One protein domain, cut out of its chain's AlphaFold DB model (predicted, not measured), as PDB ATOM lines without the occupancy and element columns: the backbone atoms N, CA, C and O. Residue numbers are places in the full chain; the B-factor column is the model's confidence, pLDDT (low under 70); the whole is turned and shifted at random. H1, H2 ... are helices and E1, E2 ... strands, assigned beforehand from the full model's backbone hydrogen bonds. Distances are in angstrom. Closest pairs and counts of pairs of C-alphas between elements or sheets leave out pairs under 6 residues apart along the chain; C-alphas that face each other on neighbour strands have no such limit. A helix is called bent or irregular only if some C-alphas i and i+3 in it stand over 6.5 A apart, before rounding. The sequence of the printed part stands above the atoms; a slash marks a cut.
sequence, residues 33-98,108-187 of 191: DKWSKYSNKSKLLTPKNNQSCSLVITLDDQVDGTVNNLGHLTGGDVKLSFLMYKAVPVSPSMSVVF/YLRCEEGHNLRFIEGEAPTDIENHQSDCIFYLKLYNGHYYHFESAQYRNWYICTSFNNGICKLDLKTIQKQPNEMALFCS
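AT A GLANCE: This is residues 33 to 98 and 108 to 187 of the 191 residues of an uncharacterized protein of Callorhinchus milii (UniProt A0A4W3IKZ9). A strongly twisted sheet of six strands curls round the short helix H1, and the hairpins E4-E5 and E9-E10 complete a rough, loosely closed barrel-like ring with its strands E3, E7 and E8. The ring closes thinly between E5 and E10, and the long link after E1 loops out to Asp 64. The printed part has 146 residues, in the order E1 E2 E3 E4 E5 E6 H1 E7 E8 E9 E10; the large sheet runs E6 E1 E2 E3 E7 E8, antiparallel throughout. The class is mostly strand, though under half of the residues are in named elements. The whole is compact, with a radius of gyration of the C-alphas of 14.9 A and spans of 43 by 42 by 30 A.

IN THESE COORDINATES: Find C-alpha 79 at (-24.220, 5.717, -6.239); from there E2, residues 79 to 88, runs 29.0 A to C-alpha 88 at (-36.598, 22.775, 13.692). Beside it look for E1, residues 34 to 37, and E3, residues 94 to 98. E6 is residues 127 to 129, E7 is 137 to 142 over 15.1 A, and E8 is 146 to 151 over 16.9 A. H1, residues 130 to 135, is irregular, with C-alphas 131 and 134 7.7 A apart. E4 is residues 108 to 111 and E5 is 117 to 121. E9, residues 157 to 164, spans 21.0 A; E10, residues 167 to 174, spans 21.1 A, bends by 51 degrees at residue 170 and ends at (-14.970, 7.995, 17.175).

HOW THE PARTS SIT: E1, E2 and E3 form a meander, each strand the antiparallel neighbour of the one before: look at N 36 and O 86, 2.9 A, and N 85 and O 95, 2.8 A. E6 pairs with E1 through N 128 and O 35, 2.8 A. E3 pairs with E7 through N 96 and O 137, 2.8 A, and the hairpin E7 and E8 has N 140 and O 148 at 2.8 A. H1 is on this sheet; in its backbone 0 of 2 O i to N i+4 pairs are within hydrogen-bond range, but 2 of 3 O i to N i+3 pairs are. The closest C-alphas of H1 and E4 are those of Cys 135 and Arg 110, 4.2 A. In the hairpin E4 and E5, find N 110 and O 118 at 2.8 A; in the hairpin E9 and E10, N 160 and O 171 at 2.8 A. The closest C-alphas of E8 and E9 are those of Glu 150 and Tyr 158, 4.4 A; of E5 and E10, those of Leu 117 and Asp 171, 6.3 A.

THE WHOLE: The C-alphas of Asp 64 and Gly 144 are the two farthest apart, 43.9 A. Residues 99 to 107 are not printed, and C-alphas 98 and 108 are 5.6 A apart across this cut. The link from E1 to E2 is long, 41 residues. The mean pLDDT of the printed part is 73.7; 47 residues are under 70, among them residues 49 to 77.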
ATOM      1  N   ASP A  33     -35.825  19.160  17.320       78.81
ATOM      2  CA  ASP A  33     -37.064  18.446  17.613       78.81
ATOM      3  C   ASP A  33     -37.590  17.716  16.376       78.81
ATOM      4  O   ASP A  33     -38.211  16.657  16.476       78.81
ATOM      5  N   LYS A  34     -37.335  18.288  15.195       87.38
ATOM      6  CA  LYS A  34     -37.815  17.770  13.918       87.38
ATOM      7  C   LYS A  34     -36.895  18.161  12.764       87.38
ATOM      8  O   LYS A  34     -36.274  19.222  12.774       87.38
ATOM      9  N   TRP A  35     -36.891  17.347  11.716       88.44
ATOM     10  CA  TRP A  35     -36.307  17.653  10.419       88.44
ATOM     11  C   TRP A  35     -37.327  17.486   9.298       88.44
ATOM     12  O   TRP A  35     -38.101  16.533   9.278       88.44
ATOM     13  N   SER A  36     -37.291  18.389   8.323       83.38
ATOM     14  CA  SER A  36     -38.083  18.299   7.091       83.38
ATOM     15  C   SER A  36     -37.167  18.342   5.875       83.38
ATOM     16  O   SER A  36     -36.247  19.169   5.826       83.38
ATOM     17  N   LYS A  37     -37.419  17.485   4.884       82.88
ATOM     18  CA  LYS A  37     -36.646  17.412   3.638       82.88
ATOM     19  C   LYS A  37     -36.625  18.785   2.958       82.88
ATOM     20  O   LYS A  37     -37.663  19.322   2.587       82.88
ATOM     21  N   TYR A  38     -35.431  19.360   2.819       70.56
ATOM     22  CA  TYR A  38     -35.240  20.703   2.261       70.56
ATOM     23  C   TYR A  38     -35.160  20.683   0.730       70.56
ATOM     24  O   TYR A  38     -35.581  21.619   0.058       70.56
ATOM     25  N   SER A  39     -34.612  19.607   0.165       68.81
ATOM     26  CA  SER A  39     -34.405  19.467  -1.272       68.81
ATOM     27  C   SER A  39     -34.552  18.014  -1.700       68.81
ATOM     28  O   SER A  39     -34.079  17.110  -1.014       68.81
ATOM     29  N   ASN A  40     -35.146  17.802  -2.876       66.25
ATOM     30  CA  ASN A  40     -35.166  16.501  -3.553       66.25
ATOM     31  C   ASN A  40     -33.896  16.254  -4.386       66.25
ATOM     32  O   ASN A  40     -33.724  15.174  -4.944       66.25
ATOM     33  N   LYS A  41     -33.007  17.251  -4.503       69.25
ATOM     34  CA  LYS A  41     -31.720  17.084  -5.184       69.25
ATOM     35  C   LYS A  41     -30.731  16.436  -4.227       69.25
ATOM     36  O   LYS A  41     -30.388  17.032  -3.205       69.25
ATOM     37  N   SER A  42     -30.257  15.250  -4.587       69.12
ATOM     38  CA  SER A  42     -29.164  14.598  -3.880       69.12
ATOM     39  C   SER A  42     -27.808  15.066  -4.402       69.12
ATOM     40  O   SER A  42     -27.665  15.478  -5.556       69.12
ATOM     41  N   LYS A  43     -26.799  15.014  -3.535       68.38
ATOM     42  CA  LYS A  43     -25.410  15.311  -3.893       68.38
ATOM     43  C   LYS A  43     -24.559  14.064  -3.819       68.38
ATOM     44  O   LYS A  43     -24.580  13.384  -2.801       68.38
ATOM     45  N   LEU A  44     -23.821  13.786  -4.888       71.81
ATOM     46  CA  LEU A  44     -22.875  12.675  -4.944       71.81
ATOM     47  C   LEU A  44     -21.736  12.909  -3.937       71.81
ATOM     48  O   LEU A  44     -21.341  14.052  -3.709       71.81
ATOM     49  N   LEU A  45     -21.225  11.835  -3.338       69.25
ATOM     50  CA  LEU A  45     -20.084  11.877  -2.425       69.25
ATOM     51  C   LEU A  45     -18.988  10.925  -2.878       69.25
ATOM     52  O   LEU A  45     -19.263   9.776  -3.227       69.25
ATOM     53  N   THR A  46     -17.745  11.387  -2.773       70.81
ATOM     54  CA  THR A  46     -16.557  10.572  -3.036       70.81
ATOM     55  C   THR A  46     -15.648  10.598  -1.810       70.81
ATOM     56  O   THR A  46     -15.286  11.684  -1.361       70.81
ATOM     57  N   PRO A  47     -15.251   9.451  -1.239       71.69
ATOM     58  CA  PRO A  47     -14.254   9.420  -0.169       71.69
ATOM     59  C   PRO A  47     -12.940  10.104  -0.593       71.69
ATOM     60  O   PRO A  47     -12.474   9.909  -1.717       71.69
ATOM     61  N   LYS A  48     -12.315  10.887   0.302       75.38
ATOM     62  CA  LYS A  48     -11.091  11.667   0.005       75.38
ATOM     63  C   LYS A  48      -9.957  10.804  -0.532       75.38
ATOM     64  O   LYS A  48      -9.158  11.267  -1.340       75.38
ATOM     65  N   ASN A  49      -9.857   9.565  -0.069       66.12
ATOM     66  CA  ASN A  49      -8.771   8.680  -0.465       66.12
ATOM     67  C   ASN A  49      -8.836   8.231  -1.938       66.12
ATOM     68  O   ASN A  49      -7.955   7.492  -2.367       66.12
ATOM     69  N   ASN A  50      -9.816   8.726  -2.707       55.03
ATOM     70  CA  ASN A  50      -9.817   8.832  -4.168       55.03
ATOM     71  C   ASN A  50      -9.497   7.531  -4.919       55.03
ATOM     72  O   ASN A  50      -9.029   7.557  -6.058       55.03
ATOM     73  N   GLN A  51      -9.747   6.382  -4.295       51.38
ATOM     74  CA  GLN A  51      -9.677   5.111  -4.989       51.38
ATOM     75  C   GLN A  51     -11.002   4.917  -5.714       51.38
ATOM     76  O   GLN A  51     -12.065   4.957  -5.094       51.38
ATOM     77  N   SER A  52     -10.920   4.728  -7.034       44.38
ATOM     78  CA  SER A  52     -11.993   4.277  -7.923       44.38
ATOM     79  C   SER A  52     -12.454   2.876  -7.511       44.38
ATOM     80  O   SER A  52     -12.228   1.891  -8.208       44.38
ATOM     81  N   CYS A  53     -13.008   2.757  -6.315       37.88
ATOM     82  CA  CYS A  53     -13.471   1.510  -5.754       37.88
ATOM     83  C   CYS A  53     -14.962   1.394  -6.014       37.88
ATOM     84  O   CYS A  53     -15.727   2.338  -5.817       37.88
ATOM     85  N   SER A  54     -15.381   0.192  -6.381       39.59
ATOM     86  CA  SER A  54     -16.745  -0.237  -6.132       39.59
ATOM     87  C   SER A  54     -16.988  -0.107  -4.624       39.59
ATOM     88  O   SER A  54     -16.260  -0.697  -3.822       39.59
ATOM     89  N   LEU A  55     -17.950   0.725  -4.217       41.09
ATOM     90  CA  LEU A  55     -18.396   0.773  -2.829       41.09
ATOM     91  C   LEU A  55     -19.076  -0.567  -2.532       41.09
ATOM     92  O   LEU A  55     -20.228  -0.783  -2.894       41.09
ATOM     93  N   VAL A  56     -18.331  -1.488  -1.928       38.00
ATOM     94  CA  VAL A  56     -18.831  -2.811  -1.565       38.00
ATOM     95  C   VAL A  56     -19.248  -2.765  -0.104       38.00
ATOM     96  O   VAL A  56     -18.449  -2.952   0.812       38.00
ATOM     97  N   ILE A  57     -20.531  -2.512   0.107       41.38
ATOM     98  CA  ILE A  57     -21.131  -2.560   1.432       41.38
ATOM     99  C   ILE A  57     -21.284  -4.049   1.778       41.38
ATOM    100  O   ILE A  57     -21.923  -4.796   1.047       41.38
ATOM    101  N   THR A  58     -20.579  -4.513   2.815       32.41
ATOM    102  CA  THR A  58     -20.593  -5.925   3.241       32.41
ATOM    103  C   THR A  58     -21.710  -6.129   4.240       32.41
ATOM    104  O   THR A  58     -21.810  -5.356   5.193       32.41
ATOM    105  N   LEU A  59     -22.543  -7.134   3.998       36.62
ATOM    106  CA  LEU A  59     -23.870  -7.202   4.572       36.62
ATOM    107  C   LEU A  59     -24.215  -8.682   4.889       36.62
ATOM    108  O   LEU A  59     -24.084  -9.538   4.017       36.62
ATOM    109  N   ASP A  60     -24.568  -8.981   6.149       33.34
ATOM    110  CA  ASP A  60     -24.745 -10.322   6.751       33.34
ATOM    111  C   ASP A  60     -26.214 -10.823   6.821       33.34
ATOM    112  O   ASP A  60     -27.128 -10.173   7.319       33.34
ATOM    113  N   ASP A  61     -26.496 -12.004   6.301       31.09
ATOM    114  CA  ASP A  61     -27.843 -12.378   5.866       31.09
ATOM    115  C   ASP A  61     -28.595 -13.197   6.926       31.09
ATOM    116  O   ASP A  61     -28.436 -14.414   6.946       31.09
ATOM    117  N   GLN A  62     -29.405 -12.583   7.805       30.66
ATOM    118  CA  GLN A  62     -30.375 -13.324   8.633       30.66
ATOM    119  C   GLN A  62     -31.568 -12.474   9.165       30.66
ATOM    120  O   GLN A  62     -31.407 -11.566   9.977       30.66
ATOM    121  N   VAL A  63     -32.770 -12.924   8.764       31.55
ATOM    122  CA  VAL A  63     -34.120 -12.825   9.379       31.55
ATOM    123  C   VAL A  63     -35.015 -11.586   9.117       31.55
ATOM    124  O   VAL A  63     -34.677 -10.449   9.428       31.55
ATOM    125  N   ASP A  64     -36.209 -11.911   8.593       31.91
ATOM    126  CA  ASP A  64     -37.498 -11.193   8.487       31.91
ATOM    127  C   ASP A  64     -37.544  -9.793   7.868       31.91
ATOM    128  O   ASP A  64     -37.261  -8.809   8.543       31.91
ATOM    129  N   GLY A  65     -38.021  -9.703   6.613       36.19
ATOM    130  CA  GLY A  65     -38.764  -8.560   6.034       36.19
ATOM    131  C   GLY A  65     -38.118  -7.170   6.066       36.19
ATOM    132  O   GLY A  65     -38.710  -6.195   5.610       36.19
ATOM    133  N   THR A  66     -36.904  -7.082   6.583       34.28
ATOM    134  CA  THR A  66     -36.194  -5.874   6.951       34.28
ATOM    135  C   THR A  66     -34.791  -6.102   6.429       34.28
ATOM    136  O   THR A  66     -34.078  -6.987   6.899       34.28
ATOM    137  N   VAL A  67     -34.380  -5.343   5.415       34.94
ATOM    138  CA  VAL A  67     -33.065  -5.524   4.791       34.94
ATOM    139  C   VAL A  67     -32.025  -5.031   5.785       34.94
ATOM    140  O   VAL A  67     -31.799  -3.837   5.945       34.94
ATOM    141  N   ASN A  68     -31.498  -5.943   6.601       36.38
ATOM    142  CA  ASN A  68     -30.319  -5.673   7.423       36.38
ATOM    143  C   ASN A  68     -29.119  -5.452   6.508       36.38
ATOM    144  O   ASN A  68     -28.182  -4.758   6.880       36.38
ATOM    145  N   ASN A  69     -29.177  -6.040   5.306       40.28
ATOM    146  CA  ASN A  69     -28.009  -6.428   4.567       40.28
ATOM    147  C   ASN A  69     -28.310  -6.648   3.052       40.28
ATOM    148  O   ASN A  69     -29.159  -7.445   2.687       40.28
ATOM    149  N   LEU A  70     -27.613  -5.923   2.167       41.69
ATOM    150  CA  LEU A  70     -27.556  -6.015   0.696       41.69
ATOM    151  C   LEU A  70     -26.218  -6.653   0.318       41.69
ATOM    152  O   LEU A  70     -25.196  -6.060   0.588       41.69
ATOM    153  N   GLY A  71     -26.178  -7.842  -0.273       35.00
ATOM    154  CA  GLY A  71     -24.933  -8.609  -0.470       35.00
ATOM    155  C   GLY A  71     -23.766  -7.915  -1.208       35.00
ATOM    156  O   GLY A  71     -23.703  -6.712  -1.405       35.00
ATOM    157  N   HIS A  72     -22.779  -8.696  -1.647       38.28
ATOM    158  CA  HIS A  72     -21.644  -8.186  -2.425       38.28
ATOM    159  C   HIS A  72     -22.124  -7.328  -3.620       38.28
ATOM    160  O   HIS A  72     -22.570  -7.862  -4.636       38.28
ATOM    161  N   LEU A  73     -22.043  -5.995  -3.511       46.03
ATOM    162  CA  LEU A  73     -22.406  -5.081  -4.597       46.03
ATOM    163  C   LEU A  73     -21.254  -5.016  -5.610       46.03
ATOM    164  O   LEU A  73     -20.573  -4.004  -5.765       46.03
ATOM    165  N   THR A  74     -20.980  -6.141  -6.264       42.25
ATOM    166  CA  THR A  74     -20.010  -6.238  -7.354       42.25
ATOM    167  C   THR A  74     -20.770  -6.275  -8.672       42.25
ATOM    168  O   THR A  74     -21.397  -7.279  -8.999       42.25
ATOM    169  N   GLY A  75     -20.711  -5.176  -9.425       42.53
ATOM    170  CA  GLY A  75     -21.379  -5.044 -10.722       42.53
ATOM    171  C   GLY A  75     -22.689  -4.260 -10.631       42.53
ATOM    172  O   GLY A  75     -23.681  -4.725 -10.077       42.53
ATOM    173  N   GLY A  76     -22.667  -3.050 -11.191       52.75
ATOM    174  CA  GLY A  76     -23.754  -2.069 -11.179       52.75
ATOM    175  C   GLY A  76     -23.245  -0.698 -10.733       52.75
ATOM    176  O   GLY A  76     -22.361  -0.621  -9.880       52.75
ATOM    177  N   ASP A  77     -23.786   0.376 -11.313       68.00
ATOM    178  CA  ASP A  77     -23.484   1.755 -10.915       68.00
ATOM    179  C   ASP A  77     -24.055   2.014  -9.510       68.00
ATOM    180  O   ASP A  77     -25.203   2.426  -9.350       68.00
ATOM    181  N   VAL A  78     -23.271   1.701  -8.474       71.38
ATOM    182  CA  VAL A  78     -23.593   2.043  -7.085       71.38
ATOM    183  C   VAL A  78     -23.312   3.526  -6.886       71.38
ATOM    184  O   VAL A  78     -22.188   3.987  -7.090       71.38
ATOM    185  N   LYS A  79     -24.325   4.273  -6.449       78.62
ATOM    186  CA  LYS A  79     -24.220   5.717  -6.239       78.62
ATOM    187  C   LYS A  79     -24.542   6.073  -4.794       78.62
ATOM    188  O   LYS A  79     -25.673   5.904  -4.347       78.62
ATOM    189  N   LEU A  80     -23.549   6.604  -4.084       80.94
ATOM    190  CA  LEU A  80     -23.713   7.153  -2.738       80.94
ATOM    191  C   LEU A  80     -23.942   8.662  -2.823       80.94
ATOM    192  O   LEU A  80     -23.142   9.397  -3.403       80.94
ATOM    193  N   SER A  81     -25.030   9.134  -2.237       83.50
ATOM    194  CA  SER A  81     -25.366  10.554  -2.202       83.50
ATOM    195  C   SER A  81     -25.994  10.942  -0.867       83.50
ATOM    196  O   SER A  81     -26.105  10.109   0.027       83.50
ATOM    197  N   PHE A  82     -26.394  12.198  -0.702       85.31
ATOM    198  CA  PHE A  82     -27.173  12.628   0.459       85.31
ATOM    199  C   PHE A  82     -28.245  13.651   0.090       85.31
ATOM    200  O   PHE A  82     -28.078  14.417  -0.863       85.31
ATOM    201  N   LEU A  83     -29.327  13.670   0.869       85.88
ATOM    202  CA  LEU A  83     -30.364  14.702   0.862       85.88
ATOM    203  C   LEU A  83     -30.170  15.647   2.042       85.88
ATOM    204  O   LEU A  83     -29.760  15.217   3.116       85.88
ATOM    205  N   MET A  84     -30.506  16.921   1.847       84.69
ATOM    206  CA  MET A  84     -30.460  17.929   2.905       84.69
ATOM    207  C   MET A  84     -31.806  18.055   3.607       84.69
ATOM    208  O   MET A  84     -32.863  18.014   2.970       84.69
ATOM    209  N   TYR A  85     -31.746  18.290   4.911       86.81
ATOM    210  CA  TYR A  85     -32.893  18.506   5.772       86.81
ATOM    211  C   TYR A  85     -32.744  19.812   6.537       86.81
ATOM    212  O   TYR A  85     -31.660  20.178   6.993       86.81
ATOM    213  N   LYS A  86     -33.872  20.495   6.704       83.69
ATOM    214  CA  LYS A  86     -33.995  21.660   7.568       83.69
ATOM    215  C   LYS A  86     -34.406  21.191   8.959       83.69
ATOM    216  O   LYS A  86     -35.432  20.531   9.089       83.69
ATOM    217  N   ALA A  87     -33.608  21.532   9.963       84.19
ATOM    218  CA  ALA A  87     -33.917  21.284  11.366       84.19
ATOM    219  C   ALA A  87     -34.883  22.342  11.928       84.19
ATOM    220  O   ALA A  87     -34.857  23.506  11.509       84.19
ATOM    221  N   VAL A  88     -35.715  21.931  12.882       80.62
ATOM    222  CA  VAL A  88     -36.598  22.775  13.692       80.62
ATOM    223  C   VAL A  88     -36.427  22.368  15.169       80.62
ATOM    224  O   VAL A  88     -36.697  21.210  15.481       80.62
ATOM    225  N   PRO A  89     -35.988  23.272  16.070       80.06
ATOM    226  CA  PRO A  89     -35.463  24.607  15.767       80.06
ATOM    227  C   PRO A  89     -34.247  24.548  14.828       80.06
ATOM    228  O   PRO A  89     -33.623  23.503  14.649       80.06
ATOM    229  N   VAL A  90     -33.948  25.671  14.168       72.75
ATOM    230  CA  VAL A  90     -32.849  25.737  13.193       72.75
ATOM    231  C   VAL A  90     -31.533  25.398  13.889       72.75
ATOM    232  O   VAL A  90     -31.111  26.095  14.806       72.75
ATOM    233  N   SER A  91     -30.893  24.330  13.423       71.81
ATOM    234  CA  SER A  91     -29.573  23.904  13.881       71.81
ATOM    235  C   SER A  91     -28.475  24.650  13.117       71.81
ATOM    236  O   SER A  91     -28.631  24.883  11.914       71.81
ATOM    237  N   PRO A  92     -27.340  24.985  13.764       67.75
ATOM    238  CA  PRO A  92     -26.172  25.519  13.068       67.75
ATOM    239  C   PRO A  92     -25.584  24.510  12.060       67.75
ATOM    240  O   PRO A  92     -24.978  24.872  11.056       67.75
ATOM    241  N   SER A  93     -25.774  23.212  12.280       73.62
ATOM    242  CA  SER A  93     -25.238  22.200  11.370       73.62
ATOM    243  C   SER A  93     -26.248  21.796  10.300       73.62
ATOM    244  O   SER A  93     -27.411  21.500  10.588       73.62
ATOM    245  N   MET A  94     -25.780  21.708   9.053       83.38
ATOM    246  CA  MET A  94     -26.578  21.167   7.956       83.38
ATOM    247  C   MET A  94     -26.875  19.690   8.228       83.38
ATOM    248  O   MET A  94     -25.958  18.881   8.371       83.38
ATOM    249  N   SER A  95     -28.158  19.341   8.302       90.00
ATOM    250  CA  SER A  95     -28.604  17.971   8.555       90.00
ATOM    251  C   SER A  95     -28.786  17.232   7.236       90.00
ATOM    252  O   SER A  95     -29.346  17.781   6.283       90.00
ATOM    253  N   VAL A  96     -28.307  15.994   7.159       89.50
ATOM    254  CA  VAL A  96     -28.354  15.191   5.938       89.50
ATOM    255  C   VAL A  96     -28.781  13.754   6.209       89.50
ATOM    256  O   VAL A  96     -28.515  13.211   7.277       89.50
ATOM    257  N   VAL A  97     -29.392  13.130   5.203       92.75
ATOM    258  CA  VAL A  97     -29.652  11.683   5.155       92.75
ATOM    259  C   VAL A  97     -28.894  11.111   3.967       92.75
ATOM    260  O   VAL A  97     -29.039  11.606   2.846       92.75
ATOM    261  N   PHE A  98     -28.096  10.073   4.198       90.75
ATOM    262  CA  PHE A  98     -27.384   9.382   3.124       90.75
ATOM    263  C   PHE A  98     -28.330   8.495   2.324       90.75
ATOM    264  O   PHE A  98     -29.186   7.817   2.887       90.75
ATOM    265  N   TYR A 108     -31.733   4.270   2.240       91.69
ATOM    266  CA  TYR A 108     -31.235   5.341   3.099       91.69
ATOM    267  C   TYR A 108     -30.514   4.782   4.325       91.69
ATOM    268  O   TYR A 108     -30.830   3.696   4.809       91.69
ATOM    269  N   LEU A 109     -29.501   5.506   4.793       91.50
ATOM    270  CA  LEU A 109     -28.651   5.071   5.899       91.50
ATOM    271  C   LEU A 109     -29.290   5.393   7.253       91.50
ATOM    272  O   LEU A 109     -29.777   6.504   7.464       91.50
ATOM    273  N   ARG A 110     -29.207   4.445   8.181       92.81
ATOM    274  CA  ARG A 110     -29.531   4.596   9.600       92.81
ATOM    275  C   ARG A 110     -28.364   4.131  10.455       92.81
ATOM    276  O   ARG A 110     -27.585   3.271  10.039       92.81
ATOM    277  N   CYS A 111     -28.273   4.685  11.651       90.12
ATOM    278  CA  CYS A 111     -27.464   4.150  12.720       90.12
ATOM    279  C   CYS A 111     -28.337   3.289  13.628       90.12
ATOM    280  O   CYS A 111     -29.356   3.732  14.136       90.12
ATOM    281  N   GLU A 112     -27.941   2.051  13.854       87.00
ATOM    282  CA  GLU A 112     -28.639   1.175  14.784       87.00
ATOM    283  C   GLU A 112     -28.015   1.242  16.177       87.00
ATOM    284  O   GLU A 112     -26.969   1.867  16.408       87.00
ATOM    285  N   GLU A 113     -28.668   0.577  17.128       82.81
ATOM    286  CA  GLU A 113     -28.078   0.303  18.431       82.81
ATOM    287  C   GLU A 113     -26.713  -0.386  18.272       82.81
ATOM    288  O   GLU A 113     -26.481  -1.213  17.385       82.81
ATOM    289  N   GLY A 114     -25.765  -0.010  19.133       82.44
ATOM    290  CA  GLY A 114     -24.399  -0.528  19.063       82.44
ATOM    291  C   GLY A 114     -23.496   0.167  18.040       82.44
ATOM    292  O   GLY A 114     -22.389  -0.318  17.822       82.44
ATOM    293  N   HIS A 115     -23.904   1.323  17.494       85.69
ATOM    294  CA  HIS A 115     -23.114   2.153  16.566       85.69
ATOM    295  C   HIS A 115     -22.887   1.512  15.187       85.69
ATOM    296  O   HIS A 115     -21.913   1.820  14.501       85.69
ATOM    297  N   ASN A 116     -23.780   0.611  14.774       84.12
ATOM    298  CA  ASN A 116     -23.717  -0.023  13.461       84.12
ATOM    299  C   ASN A 116     -24.445   0.823  12.416       84.12
ATOM    300  O   ASN A 116     -25.460   1.446  12.709       84.12
ATOM    301  N   LEU A 117     -23.945   0.819  11.184       86.06
ATOM    302  CA  LEU A 117     -24.614   1.458  10.056       86.06
ATOM    303  C   LEU A 117     -25.417   0.434   9.265       86.06
ATOM    304  O   LEU A 117     -24.909  -0.642   8.949       86.06
ATOM    305  N   ARG A 118     -26.633   0.812   8.875       85.44
ATOM    306  CA  ARG A 118     -27.528  -0.026   8.080       85.44
ATOM    307  C   ARG A 118     -28.216   0.776   6.988       85.44
ATOM    308  O   ARG A 118     -28.696   1.879   7.225       85.44
ATOM    309  N   PHE A 119     -28.312   0.194   5.798       85.25
ATOM    310  CA  PHE A 119     -29.135   0.734   4.722       85.25
ATOM    311  C   PHE A 119     -30.528   0.112   4.755       85.25
ATOM    312  O   PHE A 119     -30.665  -1.108   4.720       85.25
ATOM    313  N   ILE A 120     -31.555   0.954   4.795       88.56
ATOM    314  CA  ILE A 120     -32.958   0.549   4.720       88.56
ATOM    315  C   ILE A 120     -33.455   0.766   3.298       88.56
ATOM    316  O   ILE A 120     -33.300   1.860   2.761       88.56
ATOM    317  N   GLU A 121     -34.044  -0.264   2.690       88.31
ATOM    318  CA  GLU A 121     -34.656  -0.165   1.360       88.31
ATOM    319  C   GLU A 121     -35.889   0.739   1.392       88.31
ATOM    320  O   GLU A 121     -36.745   0.615   2.270       88.31
ATOM    321  N   GLY A 122     -35.970   1.651   0.425       90.25
ATOM    322  CA  GLY A 122     -37.053   2.613   0.283       90.25
ATOM    323  C   GLY A 122     -36.574   4.058   0.187       90.25
ATOM    324  O   GLY A 122     -35.381   4.371   0.176       90.25
ATOM    325  N   GLU A 123     -37.549   4.958   0.103       91.31
ATOM    326  CA  GLU A 123     -37.300   6.394   0.075       91.31
ATOM    327  C   GLU A 123     -36.943   6.917   1.472       91.31
ATOM    328  O   GLU A 123     -37.516   6.495   2.479       91.31
ATOM    329  N   ALA A 124     -36.030   7.888   1.536       90.88
ATOM    330  CA  ALA A 124     -35.765   8.598   2.783       90.88
ATOM    331  C   ALA A 124     -37.018   9.381   3.243       90.88
ATOM    332  O   ALA A 124     -37.641  10.043   2.396       90.88
ATOM    333  N   PRO A 125     -37.351   9.375   4.551       93.25
ATOM    334  CA  PRO A 125     -38.551  10.029   5.080       93.25
ATOM    335  C   PRO A 125     -38.648  11.509   4.699       93.25
ATOM    336  O   PRO A 125     -37.651  12.214   4.654       93.25
ATOM    337  N   THR A 126     -39.844  12.022   4.422       92.19
ATOM    338  CA  THR A 126     -40.010  13.464   4.144       92.19
ATOM    339  C   THR A 126     -39.865  14.306   5.410       92.19
ATOM    340  O   THR A 126     -39.244  15.369   5.380       92.19
ATOM    341  N   ASP A 127     -40.387  13.795   6.519       91.62
ATOM    342  CA  ASP A 127     -40.327  14.381   7.850       91.62
ATOM    343  C   ASP A 127     -39.707  13.360   8.806       91.62
ATOM    344  O   ASP A 127     -39.981  12.163   8.697       91.62
ATOM    345  N   ILE A 128     -38.865  13.831   9.721       92.38
ATOM    346  CA  ILE A 128     -38.150  13.011  10.701       92.38
ATOM    347  C   ILE A 128     -38.323  13.684  12.057       92.38
ATOM    348  O   ILE A 128     -37.970  14.848  12.223       92.38
ATOM    349  N   GLU A 129     -38.875  12.969  13.024       91.44
ATOM    350  CA  GLU A 129     -39.019  13.459  14.399       91.44
ATOM    351  C   GLU A 129     -37.727  13.201  15.204       91.44
ATOM    352  O   GLU A 129     -36.929  12.342  14.830       91.44
ATOM    353  N   ASN A 130     -37.518  13.886  16.336       85.12
ATOM    354  CA  ASN A 130     -36.303  13.754  17.171       85.12
ATOM    355  C   ASN A 130     -35.911  12.291  17.474       85.12
ATOM    356  O   ASN A 130     -34.759  11.877  17.342       85.12
ATOM    357  N   HIS A 131     -36.901  11.462  17.812       86.25
ATOM    358  CA  HIS A 131     -36.702  10.044  18.130       86.25
ATOM    359  C   HIS A 131     -36.285   9.172  16.926       86.25
ATOM    360  O   HIS A 131     -36.001   7.991  17.103       86.25
ATOM    361  N   GLN A 132     -36.259   9.740  15.718       89.62
ATOM    362  CA  GLN A 132     -35.826   9.122  14.457       89.62
ATOM    363  C   GLN A 132     -34.542   9.784  13.917       89.62
ATOM    364  O   GLN A 132     -34.211   9.680  12.733       89.62
ATOM    365  N   SER A 133     -33.802  10.486  14.783       92.19
ATOM    366  CA  SER A 133     -32.513  11.125  14.471       92.19
ATOM    367  C   SER A 133     -31.410  10.144  14.064       92.19
ATOM    368  O   SER A 133     -30.340  10.554  13.620       92.19
ATOM    369  N   ASP A 134     -31.668   8.844  14.150       94.69
ATOM    370  CA  ASP A 134     -30.746   7.779  13.788       94.69
ATOM    371  C   ASP A 134     -30.428   7.717  12.283       94.69
ATOM    372  O   ASP A 134     -29.403   7.170  11.881       94.69
ATOM    373  N   CYS A 135     -31.251   8.338  11.436       94.88
ATOM    374  CA  CYS A 135     -30.959   8.544  10.012       94.88
ATOM    375  C   CYS A 135     -30.304   9.899   9.684       94.88
ATOM    376  O   CYS A 135     -29.918  10.126   8.532       94.88
ATOM    377  N   ILE A 136     -30.175  10.797  10.667       95.12
ATOM    378  CA  ILE A 136     -29.627  12.143  10.482       95.12
ATOM    379  C   ILE A 136     -28.130  12.166  10.783       95.12
ATOM    380  O   ILE A 136     -27.649  11.677  11.808       95.12
ATOM    381  N   PHE A 137     -27.401  12.840   9.898       92.94
ATOM    382  CA  PHE A 137     -26.000  13.179  10.079       92.94
ATOM    383  C   PHE A 137     -25.791  14.684   9.925       92.94
ATOM    384  O   PHE A 137     -26.400  15.325   9.071       92.94
ATOM    385  N   TYR A 138     -24.901  15.254  10.725       90.50
ATOM    386  CA  TYR A 138     -24.485  16.644  10.619       90.50
ATOM    387  C   TYR A 138     -23.288  16.759   9.679       90.50
ATOM    388  O   TYR A 138     -22.208  16.235   9.962       90.50
ATOM    389  N   LEU A 139     -23.479  17.460   8.563       86.38
ATOM    390  CA  LEU A 139     -22.419  17.801   7.621       86.38
ATOM    391  C   LEU A 139     -21.556  18.914   8.222       86.38
ATOM    392  O   LEU A 139     -22.045  19.996   8.546       86.38
ATOM    393  N   LYS A 140     -20.254  18.647   8.332       85.00
ATOM    394  CA  LYS A 140     -19.239  19.573   8.842       85.00
ATOM    395  C   LYS A 140     -18.139  19.768   7.811       85.00
ATOM    396  O   LYS A 140     -17.630  18.794   7.259       85.00
ATOM    397  N   LEU A 141     -17.750  21.018   7.574       78.25
ATOM    398  CA  LEU A 141     -16.617  21.336   6.710       78.25
ATOM    399  C   LEU A 141     -15.305  21.155   7.475       78.25
ATOM    400  O   LEU A 141     -15.161  21.592   8.614       78.25
ATOM    401  N   TYR A 142     -14.335  20.535   6.820       77.25
ATOM    402  CA  TYR A 142     -12.990  20.321   7.317       77.25
ATOM    403  C   TYR A 142     -11.977  20.964   6.368       77.25
ATOM    404  O   TYR A 142     -11.930  20.656   5.173       77.25
ATOM    405  N   ASN A 143     -11.157  21.867   6.913       76.44
ATOM    406  CA  ASN A 143     -10.117  22.609   6.193       76.44
ATOM    407  C   ASN A 143     -10.600  23.275   4.889       76.44
ATOM    408  O   ASN A 143      -9.850  23.324   3.921       76.44
ATOM    409  N   GLY A 144     -11.851  23.741   4.830       72.75
ATOM    410  CA  GLY A 144     -12.377  24.464   3.665       72.75
ATOM    411  C   GLY A 144     -12.696  23.613   2.428       72.75
ATOM    412  O   GLY A 144     -13.263  24.136   1.475       72.75
ATOM    413  N   HIS A 145     -12.333  22.326   2.417       76.19
ATOM    414  CA  HIS A 145     -12.301  21.519   1.187       76.19
ATOM    415  C   HIS A 145     -12.923  20.131   1.317       76.19
ATOM    416  O   HIS A 145     -13.226  19.497   0.309       76.19
ATOM    417  N   TYR A 146     -13.076  19.633   2.540       79.69
ATOM    418  CA  TYR A 146     -13.546  18.280   2.794       79.69
ATOM    419  C   TYR A 146     -14.739  18.292   3.733       79.69
ATOM    420  O   TYR A 146     -14.932  19.234   4.496       79.69
ATOM    421  N   TYR A 147     -15.500  17.209   3.722       82.25
ATOM    422  CA  TYR A 147     -16.657  17.020   4.582       82.25
ATOM    423  C   TYR A 147     -16.422  15.884   5.568       82.25
ATOM    424  O   TYR A 147     -15.903  14.832   5.194       82.25
ATOM    425  N   HIS A 148     -16.849  16.099   6.807       88.81
ATOM    426  CA  HIS A 148     -17.098  15.072   7.812       88.81
ATOM    427  C   HIS A 148     -18.598  14.996   8.086       88.81
ATOM    428  O   HIS A 148     -19.302  16.001   8.003       88.81
ATOM    429  N   PHE A 149     -19.070  13.812   8.464       90.06
ATOM    430  CA  PHE A 149     -20.475  13.583   8.782       90.06
ATOM    431  C   PHE A 149     -20.577  12.958  10.164       90.06
ATOM    432  O   PHE A 149     -20.177  11.811  10.349       90.06
ATOM    433  N   GLU A 150     -21.061  13.728  11.134       91.88
ATOM    434  CA  GLU A 150     -21.270  13.267  12.510       91.88
ATOM    435  C   GLU A 150     -22.682  12.699  12.670       91.88
ATOM    436  O   GLU A 150     -23.623  13.259  12.121       91.88
ATOM    437  N   SER A 151     -22.854  11.609  13.412       92.81
ATOM    438  CA  SER A 151     -24.181  11.079  13.745       92.81
ATOM    439  C   SER A 151     -24.937  12.041  14.664       92.81
ATOM    440  O   SER A 151     -24.386  12.498  15.666       92.81
ATOM    441  N   ALA A 152     -26.210  12.317  14.359       92.00
ATOM    442  CA  ALA A 152     -27.066  13.078  15.268       92.00
ATOM    443  C   ALA A 152     -27.429  12.287  16.533       92.00
ATOM    444  O   ALA A 152     -27.515  12.860  17.614       92.00
ATOM    445  N   GLN A 153     -27.575  10.965  16.410       92.12
ATOM    446  CA  GLN A 153     -27.870  10.074  17.532       92.12
ATOM    447  C   GLN A 153     -26.649   9.833  18.438       92.12
ATOM    448  O   GLN A 153     -26.789   9.743  19.657       92.12
ATOM    449  N   TYR A 154     -25.448   9.731  17.860       90.50
ATOM    450  CA  TYR A 154     -24.222   9.400  18.592       90.50
ATOM    451  C   TYR A 154     -23.177  10.514  18.476       90.50
ATOM    452  O   TYR A 154     -22.380  10.570  17.540       90.50
ATOM    453  N   ARG A 155     -23.132  11.392  19.483       88.31
ATOM    454  CA  ARG A 155     -22.180  12.511  19.524       88.31
ATOM    455  C   ARG A 155     -20.724  12.035  19.469       88.31
ATOM    456  O   ARG A 155     -20.331  11.120  20.191       88.31
ATOM    457  N   ASN A 156     -19.903  12.725  18.682       88.69
ATOM    458  CA  ASN A 156     -18.500  12.427  18.372       88.69
ATOM    459  C   ASN A 156     -18.262  11.148  17.553       88.69
ATOM    460  O   ASN A 156     -17.113  10.705  17.439       88.69
ATOM    461  N   TRP A 157     -19.309  10.572  16.966       91.75
ATOM    462  CA  TRP A 157     -19.198   9.445  16.049       91.75
ATOM    463  C   TRP A 157     -19.398   9.901  14.612       91.75
ATOM    464  O   TRP A 157     -20.361  10.591  14.294       91.75
ATOM    465  N   TYR A 158     -18.483   9.497  13.737       91.25
ATOM    466  CA  TYR A 158     -18.411   9.991  12.369       91.25
ATOM    467  C   TYR A 158     -18.487   8.854  11.364       91.25
ATOM    468  O   TYR A 158     -17.904   7.787  11.586       91.25
ATOM    469  N   ILE A 159     -19.139   9.119  10.231       89.38
ATOM    470  CA  ILE A 159     -19.065   8.247   9.063       89.38
ATOM    471  C   ILE A 159     -17.608   8.178   8.615       89.38
ATOM    472  O   ILE A 159     -16.973   9.188   8.317       89.38
ATOM    473  N   CYS A 160     -17.089   6.961   8.571       86.44
ATOM    474  CA  CYS A 160     -15.747   6.639   8.135       86.44
ATOM    475  C   CYS A 160     -15.807   5.595   7.027       86.44
ATOM    476  O   CYS A 160     -16.702   4.756   6.969       86.44
ATOM    477  N   THR A 161     -14.796   5.605   6.178       79.38
ATOM    478  CA  THR A 161     -14.546   4.555   5.199       79.38
ATOM    479  C   THR A 161     -13.360   3.715   5.645       79.38
ATOM    480  O   THR A 161     -12.388   4.215   6.204       79.38
ATOM    481  N   SER A 162     -13.427   2.411   5.425       73.56
ATOM    482  CA  SER A 162     -12.291   1.515   5.611       73.56
ATOM    483  C   SER A 162     -12.123   0.652   4.378       73.56
ATOM    484  O   SER A 162     -13.102   0.263   3.747       73.56
ATOM    485  N   PHE A 163     -10.872   0.389   4.024       68.88
ATOM    486  CA  PHE A 163     -10.519  -0.314   2.802       68.88
ATOM    487  C   PHE A 163      -9.780  -1.585   3.180       68.88
ATOM    488  O   PHE A 163      -8.743  -1.528   3.840       68.88
ATOM    489  N   ASN A 164     -10.326  -2.729   2.784       62.69
ATOM    490  CA  ASN A 164      -9.700  -4.022   3.015       62.69
ATOM    491  C   ASN A 164      -9.947  -4.926   1.804       62.69
ATOM    492  O   ASN A 164     -11.089  -5.102   1.400       62.69
ATOM    493  N   ASN A 165      -8.888  -5.475   1.204       65.69
ATOM    494  CA  ASN A 165      -8.977  -6.402   0.067       65.69
ATOM    495  C   ASN A 165      -9.834  -5.894  -1.115       65.69
ATOM    496  O   ASN A 165     -10.601  -6.649  -1.704       65.69
ATOM    497  N   GLY A 166      -9.728  -4.602  -1.455       61.62
ATOM    498  CA  GLY A 166     -10.497  -3.987  -2.550       61.62
ATOM    499  C   GLY A 166     -11.958  -3.660  -2.212       61.62
ATOM    500  O   GLY A 166     -12.689  -3.182  -3.074       61.62
ATOM    501  N   ILE A 167     -12.374  -3.879  -0.963       61.88
ATOM    502  CA  ILE A 167     -13.712  -3.581  -0.445       61.88
ATOM    503  C   ILE A 167     -13.647  -2.265   0.330       61.88
ATOM    504  O   ILE A 167     -12.858  -2.137   1.268       61.88
ATOM    505  N   CYS A 168     -14.488  -1.302  -0.051       68.25
ATOM    506  CA  CYS A 168     -14.725  -0.079   0.716       68.25
ATOM    507  C   CYS A 168     -15.953  -0.263   1.613       68.25
ATOM    508  O   CYS A 168     -17.073  -0.364   1.116       68.25
ATOM    509  N   LYS A 169     -15.739  -0.281   2.929       75.69
ATOM    510  CA  LYS A 169     -16.785  -0.385   3.948       75.69
ATOM    511  C   LYS A 169     -17.047   0.982   4.580       75.69
ATOM    512  O   LYS A 169     -16.105   1.623   5.046       75.69
ATOM    513  N   LEU A 170     -18.319   1.371   4.658       81.31
ATOM    514  CA  LEU A 170     -18.780   2.461   5.519       81.31
ATOM    515  C   LEU A 170     -18.934   1.956   6.954       81.31
ATOM    516  O   LEU A 170     -19.452   0.864   7.186       81.31
ATOM    517  N   ASP A 171     -18.463   2.744   7.907       85.44
ATOM    518  CA  ASP A 171     -18.451   2.412   9.326       85.44
ATOM    519  C   ASP A 171     -18.669   3.678  10.159       85.44
ATOM    520  O   ASP A 171     -18.438   4.786   9.668       85.44
ATOM    521  N   LEU A 172     -19.073   3.532  11.418       87.62
ATOM    522  CA  LEU A 172     -19.204   4.654  12.340       87.62
ATOM    523  C   LEU A 172     -18.101   4.569  13.396       87.62
ATOM    524  O   LEU A 172     -17.948   3.550  14.064       87.62
ATOM    525  N   LYS A 173     -17.291   5.624  13.546       89.56
ATOM    526  CA  LYS A 173     -16.153   5.610  14.482       89.56
ATOM    527  C   LYS A 173     -15.986   6.923  15.222       89.56
ATOM    528  O   LYS A 173     -16.183   8.002  14.663       89.56
ATOM    529  N   THR A 174     -15.508   6.834  16.460       89.50
ATOM    530  CA  THR A 174     -14.970   7.995  17.175       89.50
ATOM    531  C   THR A 174     -13.618   8.393  16.593       89.50
ATOM    532  O   THR A 174     -12.744   7.541  16.408       89.50
ATOM    533  N   ILE A 175     -13.400   9.686  16.367       78.69
ATOM    534  CA  ILE A 175     -12.118  10.206  15.881       78.69
ATOM    535  C   ILE A 175     -11.330  10.758  17.072       78.69
ATOM    536  O   ILE A 175     -11.597  11.856  17.546       78.69
ATOM    537  N   GLN A 176     -10.347   9.996  17.564       69.38
ATOM    538  CA  GLN A 176      -9.517  10.405  18.712       69.38
ATOM    539  C   GLN A 176      -8.309  11.279  18.322       69.38
ATOM    540  O   GLN A 176      -7.756  11.974  19.170       69.38
ATOM    541  N   LYS A 177      -7.876  11.248  17.052       63.94
ATOM    542  CA  LYS A 177      -6.761  12.055  16.523       63.94
ATOM    543  C   LYS A 177      -7.132  12.636  15.160       63.94
ATOM    544  O   LYS A 177      -7.606  11.906  14.292       63.94
ATOM    545  N   GLN A 178      -6.904  13.935  14.976       60.34
ATOM    546  CA  GLN A 178      -7.053  14.614  13.687       60.34
ATOM    547  C   GLN A 178      -5.695  14.734  12.969       60.34
ATOM    548  O   GLN A 178      -4.687  14.928  13.652       60.34
ATOM    549  N   PRO A 179      -5.653  14.683  11.621       59.28
ATOM    550  CA  PRO A 179      -6.732  14.309  10.699       59.28
ATOM    551  C   PRO A 179      -6.879  12.785  10.565       59.28
ATOM    552  O   PRO A 179      -5.894  12.075  10.372       59.28
ATOM    553  N   ASN A 180      -8.116  12.282  10.601       74.12
ATOM    554  CA  ASN A 180      -8.414  10.910  10.198       74.12
ATOM    555  C   ASN A 180      -8.975  10.926   8.777       74.12
ATOM    556  O   ASN A 180     -10.159  11.182   8.578       74.12
ATOM    557  N   GLU A 181      -8.120  10.668   7.788       79.19
ATOM    558  CA  GLU A 181      -8.507  10.757   6.376       79.19
ATOM    559  C   GLU A 181      -9.648   9.817   5.985       79.19
ATOM    560  O   GLU A 181     -10.369  10.099   5.033       79.19
ATOM    561  N   MET A 182      -9.859   8.748   6.756       79.06
ATOM    562  CA  MET A 182     -10.974   7.820   6.574       79.06
ATOM    563  C   MET A 182     -12.346   8.477   6.773       79.06
ATOM    564  O   MET A 182     -13.331   7.963   6.253       79.06
ATOM    565  N   ALA A 183     -12.423   9.588   7.506       80.62
ATOM    566  CA  ALA A 183     -13.665  10.318   7.754       80.62
ATOM    567  C   ALA A 183     -13.929  11.440   6.735       80.62
ATOM    568  O   ALA A 183     -14.989  12.060   6.784       80.62
ATOM    569  N   LEU A 184     -12.977  11.712   5.832       83.00
ATOM    570  CA  LEU A 184     -13.035  12.824   4.886       83.00
ATOM    571  C   LEU A 184     -13.693  12.406   3.569       83.00
ATOM    572  O   LEU A 184     -13.297  11.427   2.934       83.00
ATOM    573  N   PHE A 185     -14.638  13.221   3.113       79.19
ATOM    574  CA  PHE A 185     -15.293  13.097   1.815       79.19
ATOM    575  C   PHE A 185     -15.133  14.380   1.003       79.19
ATOM    576  O   PHE A 185     -15.019  15.472   1.555       79.19
ATOM    577  N   CYS A 186     -15.172  14.246  -0.315       76.31
ATOM    578  CA  CYS A 186     -15.199  15.339  -1.271       76.31
ATOM    579  C   CYS A 186     -16.590  15.425  -1.907       76.31
ATOM    580  O   CYS A 186     -17.207  14.397  -2.214       76.31
ATOM    581  N   SER A 187     -17.057  16.648  -2.164       64.25
ATOM    582  CA  SER A 187     -18.062  16.869  -3.199       64.25
ATOM    583  C   SER A 187     -17.384  16.662  -4.562       64.25
ATOM    584  O   SER A 187     -16.218  17.029  -4.742       64.25
TER     585      SER A 187